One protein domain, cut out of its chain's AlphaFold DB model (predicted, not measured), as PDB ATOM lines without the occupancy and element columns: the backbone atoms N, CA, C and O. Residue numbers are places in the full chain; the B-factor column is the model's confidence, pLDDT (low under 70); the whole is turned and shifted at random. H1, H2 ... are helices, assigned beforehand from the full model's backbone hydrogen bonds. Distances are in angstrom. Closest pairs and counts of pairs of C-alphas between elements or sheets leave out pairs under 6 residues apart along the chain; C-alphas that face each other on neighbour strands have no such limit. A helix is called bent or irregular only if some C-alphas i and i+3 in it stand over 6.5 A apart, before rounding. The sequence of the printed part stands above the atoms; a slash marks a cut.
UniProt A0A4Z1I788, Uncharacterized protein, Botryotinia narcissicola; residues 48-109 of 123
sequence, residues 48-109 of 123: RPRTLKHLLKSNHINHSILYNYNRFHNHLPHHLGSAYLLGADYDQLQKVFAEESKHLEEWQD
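AT A GLANCE: This is residues 48 to 109 of the 123 residues of an uncharacterized protein of Botryotinia narcissicola (UniProt A0A4Z1I788). Three helices, H1, H2 and H3, stand side by side in an up-and-down bundle, their centres making a triangle and each helix touching the other two. The long link between H1 and H2, residues 63 to 75, makes a loop at one end of the long axis, where it folds back on itself with a short antiparallel pairing, and the tail after H3, residues 104 to 109, lies toward that same end. The printed part has 62 residues, with three named helices in the order H1, H2, H3 and no named strand; the class is all helix, and 39 of the 62 residues are in the helices. The whole is compact, with a radius of gyration of the C-alphas of 11.5 A, yet elongated in outline, its C-alphas spanning 34 by 18 by 15 A along the three main axes.

HOW THE PARTS SIT: Begin with the longest helix by residues, H1, residues 48 to 62. Go next to H2, residues 76 to 85, which touches H1; their closest C-alphas, those of Leu 56 and Pro 77, are 6.2 A apart. H1 and H2 form a helical hairpin, their lines at a shallow tilt of 6 degrees, opposite ways, and their centres are 10.8 A apart. Then look at H3, residues 90 to 103, which touches H1 as well; their closest C-alphas are those of Arg 48 and Tyr 90, the first residue of each helix, at 4.9 A. H1 and H3 run the same way at a shallow tilt of 17 degrees, with 10.9 A from centre to centre. H2 and H3 are a second helical hairpin: they touch, with the C-alphas of Leu 80 and Leu 93 closest at 6.4 A, and run opposite ways at a shallow tilt of 21 degrees, their centres 10.4 A apart. The three helices make a bundle that is up and down, each helix running against the one before it in the chain, and the helix packing is mostly aligned. Within H1 and H2 every O i to N i+4 pair is within hydrogen-bond range, while in H3 8 of 10 are. H3 is neither bent nor irregular, but only just: C-alphas 100 and 103 are 6.4 A apart.

IN THESE COORDINATES: Find C-alpha 48 at (7.951, -30.311, 22.764), where H1 begins; from there the helix runs 21.0 A, with y and z falling, to C-alpha 62 at (5.281, -47.983, 11.697). Follow residues 63 to 75 past Tyr 69, whose C-alpha is at (17.807, -54.211, -0.169); residues 66 to 67 pair with residues 72 to 73, antiparallel. H2 covers residues 76 to 85 and is 14.2 A from first to last C-alpha, and along it y and z rise. After Gly 87 and the rest of the link, H3 begins at Tyr 90 and runs 21.4 A to His 103, whose C-alpha is at (11.588, -43.087, 2.308).

THE WHOLE: Look for the two C-alphas farthest apart at Arg 48 and Tyr 69, 34.6 A from each other; the first and last printed C-alphas, those of Arg 48 and Asp 109, are 30.5 A apart. The link from H1 to H2 is long, with 13 residues, and its C-alphas lie 7 to 20 A from the mean of the C-alphas. The link from H2 to H3 is tight, with 4 residues. The printed part has no cut. In this predicted model the mean pLDDT of the printed part is 94.5, each of the three helices has a mean of 97, and no printed residue is under 70.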
ATOM      1  N   ARG A  48       6.786 -29.947  23.587       96.19
ATOM      2  CA  ARG A  48       7.951 -30.311  22.764       96.19
ATOM      3  C   ARG A  48       8.530 -31.710  23.074       96.19
ATOM      4  O   ARG A  48       8.568 -32.517  22.146       96.19
ATOM      5  N   PRO A  49       8.929 -32.053  24.315       96.62
ATOM      6  CA  PRO A  49       9.413 -33.397  24.649       96.62
ATOM      7  C   PRO A  49       8.338 -34.469  24.453       96.62
ATOM      8  O   PRO A  49       8.633 -35.543  23.928       96.62
ATOM      9  N   ARG A  50       7.065 -34.162  24.753       96.06
ATOM     10  CA  ARG A  50       5.961 -35.074  24.421       96.06
ATOM     11  C   ARG A  50       5.873 -35.340  22.926       96.06
ATOM     12  O   ARG A  50       5.711 -36.495  22.548       96.06
ATOM     13  N   THR A  51       5.970 -34.317  22.079       97.56
ATOM     14  CA  THR A  51       5.973 -34.496  20.622       97.56
ATOM     15  C   THR A  51       7.111 -35.417  20.199       97.56
ATOM     16  O   THR A  51       6.844 -36.390  19.503       97.56
ATOM     17  N   LEU A  52       8.339 -35.195  20.683       97.94
ATOM     18  CA  LEU A  52       9.467 -36.088  20.398       97.94
ATOM     19  C   LEU A  52       9.155 -37.543  20.785       97.94
ATOM     20  O   LEU A  52       9.284 -38.436  19.953       97.94
ATOM     21  N   LYS A  53       8.668 -37.779  22.010       97.31
ATOM     22  CA  LYS A  53       8.264 -39.114  22.479       97.31
ATOM     23  C   LYS A  53       7.232 -39.769  21.560       97.31
ATOM     24  O   LYS A  53       7.366 -40.943  21.220       97.31
ATOM     25  N   HIS A  54       6.202 -39.029  21.149       97.31
ATOM     26  CA  HIS A  54       5.160 -39.562  20.267       97.31
ATOM     27  C   HIS A  54       5.705 -39.895  18.876       97.31
ATOM     28  O   HIS A  54       5.370 -40.946  18.338       97.31
ATOM     29  N   LEU A  55       6.568 -39.047  18.313       98.12
ATOM     30  CA  LEU A  55       7.172 -39.278  17.000       98.12
ATOM     31  C   LEU A  55       8.132 -40.472  17.018       98.12
ATOM     32  O   LEU A  55       8.081 -41.299  16.113       98.12
ATOM     33  N   LEU A  56       8.943 -40.627  18.069       97.31
ATOM     34  CA  LEU A  56       9.816 -41.795  18.231       97.31
ATOM     35  C   LEU A  56       9.013 -43.097  18.326       97.31
ATOM     36  O   LEU A  56       9.340 -44.072  17.650       97.31
ATOM     37  N   LYS A  57       7.924 -43.104  19.108       96.94
ATOM     38  CA  LYS A  57       7.018 -44.259  19.192       96.94
ATOM     39  C   LYS A  57       6.329 -44.547  17.862       96.94
ATOM     40  O   LYS A  57       6.285 -45.696  17.447       96.94
ATOM     41  N   SER A  58       5.833 -43.510  17.187       97.19
ATOM     42  CA  SER A  58       5.232 -43.636  15.858       97.19
ATOM     43  C   SER A  58       6.216 -44.240  14.856       97.19
ATOM     44  O   SER A  58       5.855 -45.154  14.125       97.19
ATOM     45  N   ASN A  59       7.478 -43.800  14.863       97.19
ATOM     46  CA  ASN A  59       8.506 -44.387  14.010       97.19
ATOM     47  C   ASN A  59       8.726 -45.873  14.320       97.19
ATOM     48  O   ASN A  59       8.773 -46.678  13.402       97.19
ATOM     49  N   HIS A  60       8.842 -46.225  15.603       94.62
ATOM     50  CA  HIS A  60       9.096 -47.603  16.025       94.62
ATOM     51  C   HIS A  60       7.950 -48.563  15.681       94.62
ATOM     52  O   HIS A  60       8.203 -49.719  15.378       94.62
ATOM     53  N   ILE A  61       6.705 -48.085  15.731       95.38
ATOM     54  CA  ILE A  61       5.524 -48.892  15.401       95.38
ATOM     55  C   ILE A  61       5.377 -49.065  13.886       95.38
ATOM     56  O   ILE A  61       4.976 -50.131  13.434       95.38
ATOM     57  N   ASN A  62       5.662 -48.018  13.108       95.88
ATOM     58  CA  ASN A  62       5.281 -47.983  11.697       95.88
ATOM     59  C   ASN A  62       6.406 -48.355  10.730       95.88
ATOM     60  O   ASN A  62       6.096 -48.759   9.616       95.88
ATOM     61  N   HIS A  63       7.681 -48.214  11.108       95.88
ATOM     62  CA  HIS A  63       8.795 -48.373  10.170       95.88
ATOM     63  C   HIS A  63       9.820 -49.402  10.634       95.88
ATOM     64  O   HIS A  63      10.190 -49.453  11.809       95.88
ATOM     65  N   SER A  64      10.345 -50.167   9.678       93.12
ATOM     66  CA  SER A  64      11.390 -51.160   9.925       93.12
ATOM     67  C   SER A  64      12.692 -50.522  10.432       93.12
ATOM     68  O   SER A  64      13.047 -49.395  10.075       93.12
ATOM     69  N   ILE A  65      13.426 -51.250  11.285       90.38
ATOM     70  CA  ILE A  65      14.735 -50.811  11.816       90.38
ATOM     71  C   ILE A  65      15.789 -50.825  10.710       90.38
ATOM     72  O   ILE A  65      16.583 -49.891  10.601       90.38
ATOM     73  N   LEU A  66      15.787 -51.884   9.904       88.69
ATOM     74  CA  LEU A  66      16.558 -51.991   8.678       88.69
ATOM     75  C   LEU A  66      15.576 -51.909   7.519       88.69
ATOM     76  O   LEU A  66      14.555 -52.587   7.541       88.69
ATOM     77  N   TYR A  67      15.875 -51.083   6.532       83.50
ATOM     78  CA  TYR A  67      15.037 -50.916   5.354       83.50
ATOM     79  C   TYR A  67      15.889 -51.036   4.097       83.50
ATOM     80  O   TYR A  67      17.107 -50.844   4.155       83.50
ATOM     81  N   ASN A  68      15.222 -51.317   2.978       80.38
ATOM     82  CA  ASN A  68      15.743 -51.519   1.632       80.38
ATOM     83  C   ASN A  68      16.683 -52.725   1.458       80.38
ATOM     84  O   ASN A  68      17.201 -53.318   2.403       80.38
ATOM     85  N   TYR A  69      16.941 -53.081   0.194       76.69
ATOM     86  CA  TYR A  69      17.807 -54.211  -0.169       76.69
ATOM     87  C   TYR A  69      19.263 -54.060   0.294       76.69
ATOM     88  O   TYR A  69      19.961 -55.057   0.458       76.69
ATOM     89  N   ASN A  70      19.720 -52.828   0.525       80.12
ATOM     90  CA  ASN A  70      21.066 -52.533   1.005       80.12
ATOM     91  C   ASN A  70      21.159 -52.544   2.543       80.12
ATOM     92  O   ASN A  70      22.236 -52.279   3.075       80.12
ATOM     93  N   ARG A  71      20.059 -52.857   3.254       81.50
ATOM     94  CA  ARG A  71      19.980 -52.942   4.722       81.50
ATOM     95  C   ARG A  71      20.457 -51.660   5.417       81.50
ATOM     96  O   ARG A  71      21.225 -51.708   6.381       81.50
ATOM     97  N   PHE A  72      20.011 -50.502   4.933       86.94
ATOM     98  CA  PHE A  72      20.255 -49.250   5.653       86.94
ATOM     99  C   PHE A  72      19.474 -49.237   6.965       86.94
ATOM    100  O   PHE A  72      18.386 -49.798   7.057       86.94
ATOM    101  N   HIS A  73      20.016 -48.578   7.985       90.88
ATOM    102  CA  HIS A  73      19.313 -48.417   9.251       90.88
ATOM    103  C   HIS A  73      18.451 -47.160   9.234       90.88
ATOM    104  O   HIS A  73      18.826 -46.128   8.679       90.88
ATOM    105  N   ASN A  74      17.281 -47.254   9.853       94.56
ATOM    106  CA  ASN A  74      16.358 -46.148  10.012       94.56
ATOM    107  C   ASN A  74      17.008 -45.037  10.853       94.56
ATOM    108  O   ASN A  74      17.197 -45.173  12.063       94.56
ATOM    109  N   HIS A  75      17.347 -43.927  10.197       95.56
ATOM    110  CA  HIS A  75      18.017 -42.789  10.823       95.56
ATOM    111  C   HIS A  75      17.062 -41.795  11.488       95.56
ATOM    112  O   HIS A  75      17.517 -40.880  12.179       95.56
ATOM    113  N   LEU A  76      15.748 -41.972  11.338       97.19
ATOM    114  CA  LEU A  76      14.763 -41.024  11.846       97.19
ATOM    115  C   LEU A  76      14.872 -40.763  13.361       97.19
ATOM    116  O   LEU A  76      14.786 -39.598  13.760       97.19
ATOM    117  N   PRO A  77      15.148 -41.764  14.227       96.75
ATOM    118  CA  PRO A  77      15.389 -41.508  15.646       96.75
ATOM    119  C   PRO A  77      16.568 -40.564  15.894       96.75
ATOM    120  O   PRO A  77      16.484 -39.684  16.752       96.75
ATOM    121  N   HIS A  78      17.649 -40.711  15.124       96.56
ATOM    122  CA  HIS A  78      18.825 -39.853  15.233       96.56
ATOM    123  C   HIS A  78      18.511 -38.432  14.769       96.56
ATOM    124  O   HIS A  78      18.839 -37.483  15.474       96.56
ATOM    125  N   HIS A  79      17.809 -38.274  13.646       97.69
ATOM    126  CA  HIS A  79      17.408 -36.956  13.149       97.69
ATOM    127  C   HIS A  79      16.513 -36.212  14.143       97.69
ATOM    128  O   HIS A  79      16.777 -35.050  14.454       97.69
ATOM    129  N   LEU A  80      15.508 -36.885  14.710       98.06
ATOM    130  CA  LEU A  80      14.624 -36.293  15.715       98.06
ATOM    131  C   LEU A  80      15.363 -35.942  17.009       98.06
ATOM    132  O   LEU A  80      15.163 -34.851  17.547       98.06
ATOM    133  N   GLY A  81      16.225 -36.837  17.498       96.94
ATOM    134  CA  GLY A  81      17.034 -36.599  18.693       96.94
ATOM    135  C   GLY A  81      17.991 -35.421  18.514       96.94
ATOM    136  O   GLY A  81      18.011 -34.512  19.341       96.94
ATOM    137  N   SER A  82      18.729 -35.381  17.403       97.62
ATOM    138  CA  SER A  82      19.636 -34.275  17.083       97.62
ATOM    139  C   SER A  82      18.893 -32.952  16.924       97.62
ATOM    140  O   SER A  82      19.299 -31.957  17.520       97.62
ATOM    141  N   ALA A  83      17.784 -32.926  16.179       98.00
ATOM    142  CA  ALA A  83      16.973 -31.721  16.021       98.00
ATOM    143  C   ALA A  83      16.454 -31.217  17.377       98.00
ATOM    144  O   ALA A  83      16.551 -30.028  17.678       98.00
ATOM    145  N   TYR A  84      15.961 -32.126  18.224       97.44
ATOM    146  CA  TYR A  84      15.522 -31.786  19.571       97.44
ATOM    147  C   TYR A  84      16.657 -31.185  20.402       97.44
ATOM    148  O   TYR A  84      16.460 -30.117  20.970       97.44
ATOM    149  N   LEU A  85      17.840 -31.802  20.448       96.38
ATOM    150  CA  LEU A  85      18.981 -31.276  21.208       96.38
ATOM    151  C   LEU A  85      19.447 -29.903  20.702       96.38
ATOM    152  O   LEU A  85      19.845 -29.055  21.494       96.38
ATOM    153  N   LEU A  86      19.334 -29.652  19.396       96.69
ATOM    154  CA  LEU A  86      19.691 -28.376  18.769       96.69
ATOM    155  C   LEU A  86      18.617 -27.283  18.912       96.69
ATOM    156  O   LEU A  86      18.789 -26.185  18.385       96.69
ATOM    157  N   GLY A  87      17.524 -27.547  19.632       96.31
ATOM    158  CA  GLY A  87      16.521 -26.531  19.953       96.31
ATOM    159  C   GLY A  87      15.271 -26.541  19.074       96.31
ATOM    160  O   GLY A  87      14.477 -25.610  19.188       96.31
ATOM    161  N   ALA A  88      15.064 -27.565  18.239       98.06
ATOM    162  CA  ALA A  88      13.892 -27.627  17.368       98.06
ATOM    163  C   ALA A  88      12.575 -27.609  18.159       98.06
ATOM    164  O   ALA A  88      12.407 -28.341  19.143       98.06
ATOM    165  N   ASP A  89      11.624 -26.792  17.710       97.88
ATOM    166  CA  ASP A  89      10.274 -26.752  18.262       97.88
ATOM    167  C   ASP A  89       9.411 -27.942  17.793       97.88
ATOM    168  O   ASP A  89       9.815 -28.779  16.982       97.88
ATOM    169  N   TYR A  90       8.192 -28.046  18.325       97.12
ATOM    170  CA  TYR A  90       7.302 -29.173  18.033       97.12
ATOM    171  C   TYR A  90       6.795 -29.209  16.578       97.12
ATOM    172  O   TYR A  90       6.443 -30.287  16.098       97.12
ATOM    173  N   ASP A  91       6.736 -28.074  15.877       98.38
ATOM    174  CA  ASP A  91       6.329 -28.018  14.468       98.38
ATOM    175  C   ASP A  91       7.489 -28.439  13.565       98.38
ATOM    176  O   ASP A  91       7.298 -29.177  12.600       98.38
ATOM    177  N   GLN A  92       8.711 -28.027  13.901       98.56
ATOM    178  CA  GLN A  92       9.931 -28.459  13.225       98.56
ATOM    179  C   GLN A  92      10.145 -29.969  13.364       98.56
ATOM    180  O   GLN A  92      10.421 -30.631  12.368       98.56
ATOM    181  N   LEU A  93       9.939 -30.536  14.558       98.50
ATOM    182  CA  LEU A  93      10.031 -31.987  14.770       98.50
ATOM    183  C   LEU A  93       9.019 -32.765  13.918       98.50
ATOM    184  O   LEU A  93       9.366 -33.787  13.329       98.50
ATOM    185  N   GLN A  94       7.781 -32.275  13.811       98.50
ATOM    186  CA  GLN A  94       6.773 -32.897  12.950       98.50
ATOM    187  C   GLN A  94       7.134 -32.802  11.465       98.50
ATOM    188  O   GLN A  94       6.928 -33.767  10.735       98.50
ATOM    189  N   LYS A  95       7.704 -31.676  11.017       98.50
ATOM    190  CA  LYS A  95       8.188 -31.520   9.635       98.50
ATOM    191  C   LYS A  95       9.322 -32.491   9.317       98.50
ATOM    192  O   LYS A  95       9.271 -33.125   8.271       98.50
ATOM    193  N   VAL A  96      10.298 -32.633  10.222       98.25
ATOM    194  CA  VAL A  96      11.380 -33.624  10.085       98.25
ATOM    195  C   VAL A  96      10.789 -35.023   9.967       98.25
ATOM    196  O   VAL A  96      11.111 -35.734   9.025       98.25
ATOM    197  N   PHE A  97       9.871 -35.399  10.862       98.38
ATOM    198  CA  PHE A  97       9.211 -36.703  10.785       98.38
ATOM    199  C   PHE A  97       8.517 -36.922   9.439       98.38
ATOM    200  O   PHE A  97       8.749 -37.938   8.799       98.38
ATOM    201  N   ALA A  98       7.694 -35.964   9.008       98.12
ATOM    202  CA  ALA A  98       6.899 -36.086   7.793       98.12
ATOM    203  C   ALA A  98       7.743 -36.155   6.512       98.12
ATOM    204  O   ALA A  98       7.287 -36.737   5.532       98.12
ATOM    205  N   GLU A  99       8.926 -35.537   6.488       97.81
ATOM    206  CA  GLU A  99       9.822 -35.594   5.332       97.81
ATOM    207  C   GLU A  99      10.618 -36.898   5.309       97.81
ATOM    208  O   GLU A  99      10.557 -37.647   4.338       97.81
ATOM    209  N   GLU A 100      11.303 -37.200   6.409       95.12
ATOM    210  CA  GLU A 100      12.216 -38.337   6.499       95.12
ATOM    211  C   GLU A 100      11.478 -39.683   6.452       95.12
ATOM    212  O   GLU A 100      12.007 -40.665   5.930       95.12
ATOM    213  N   SER A 101      10.235 -39.752   6.945       95.94
ATOM    214  CA  SER A 101       9.471 -41.004   6.951       95.94
ATOM    215  C   SER A 101       9.038 -41.469   5.559       95.94
ATOM    216  O   SER A 101       8.715 -42.639   5.393       95.94
ATOM    217  N   LYS A 102       9.024 -40.595   4.542       94.81
ATOM    218  CA  LYS A 102       8.550 -40.930   3.181       94.81
ATOM    219  C   LYS A 102       9.373 -42.019   2.498       94.81
ATOM    220  O   LYS A 102       8.895 -42.647   1.558       94.81
ATOM    221  N   HIS A 103      10.624 -42.172   2.915       89.56
ATOM    222  CA  HIS A 103      11.588 -43.087   2.308       89.56
ATOM    223  C   HIS A 103      11.786 -44.366   3.123       89.56
ATOM    224  O   HIS A 103      12.544 -45.240   2.705       89.56
ATOM    225  N   LEU A 104      11.137 -44.460   4.284       93.94
ATOM    226  CA  LEU A 104      11.228 -45.617   5.156       93.94
ATOM    227  C   LEU A 104      10.246 -46.693   4.706       93.94
ATOM    228  O   LEU A 104       9.151 -46.408   4.224       93.94
ATOM    229  N   GLU A 105      10.650 -47.942   4.892       93.75
ATOM    230  CA  GLU A 105       9.770 -49.082   4.673       93.75
ATOM    231  C   GLU A 105       8.914 -49.325   5.910       93.75
ATOM    232  O   GLU A 105       9.359 -49.120   7.046       93.75
ATOM    233  N   GLU A 106       7.690 -49.791   5.675       94.31
ATOM    234  CA  GLU A 106       6.786 -50.214   6.738       94.31
ATOM    235  C   GLU A 106       7.431 -51.307   7.598       94.31
ATOM    236  O   GLU A 106       8.326 -52.038   7.156       94.31
ATOM    237  N   TRP A 107       7.006 -51.389   8.855       93.25
ATOM    238  CA  TRP A 107       7.448 -52.429   9.775       93.25
ATOM    239  C   TRP A 107       7.180 -53.824   9.198       93.25
ATOM    240  O   TRP A 107       6.059 -54.140   8.798       93.25
ATOM    241  N   GLN A 108       8.214 -54.661   9.189       87.69
ATOM    242  CA  GLN A 108       8.113 -56.079   8.873       87.69
ATOM    243  C   GLN A 108       8.332 -56.890  10.144       87.69
ATOM    244  O   GLN A 108       9.318 -56.692  10.857       87.69
ATOM    245  N   ASP A 109       7.410 -57.810  10.415       86.06
ATOM    246  CA  ASP A 109       7.540 -58.712  11.549       86.06
ATOM    247  C   ASP A 109       8.800 -59.568  11.427       86.06
ATOM    248  O   ASP A 109       9.223 -59.953  10.333       86.06
TER     249      ASP A 109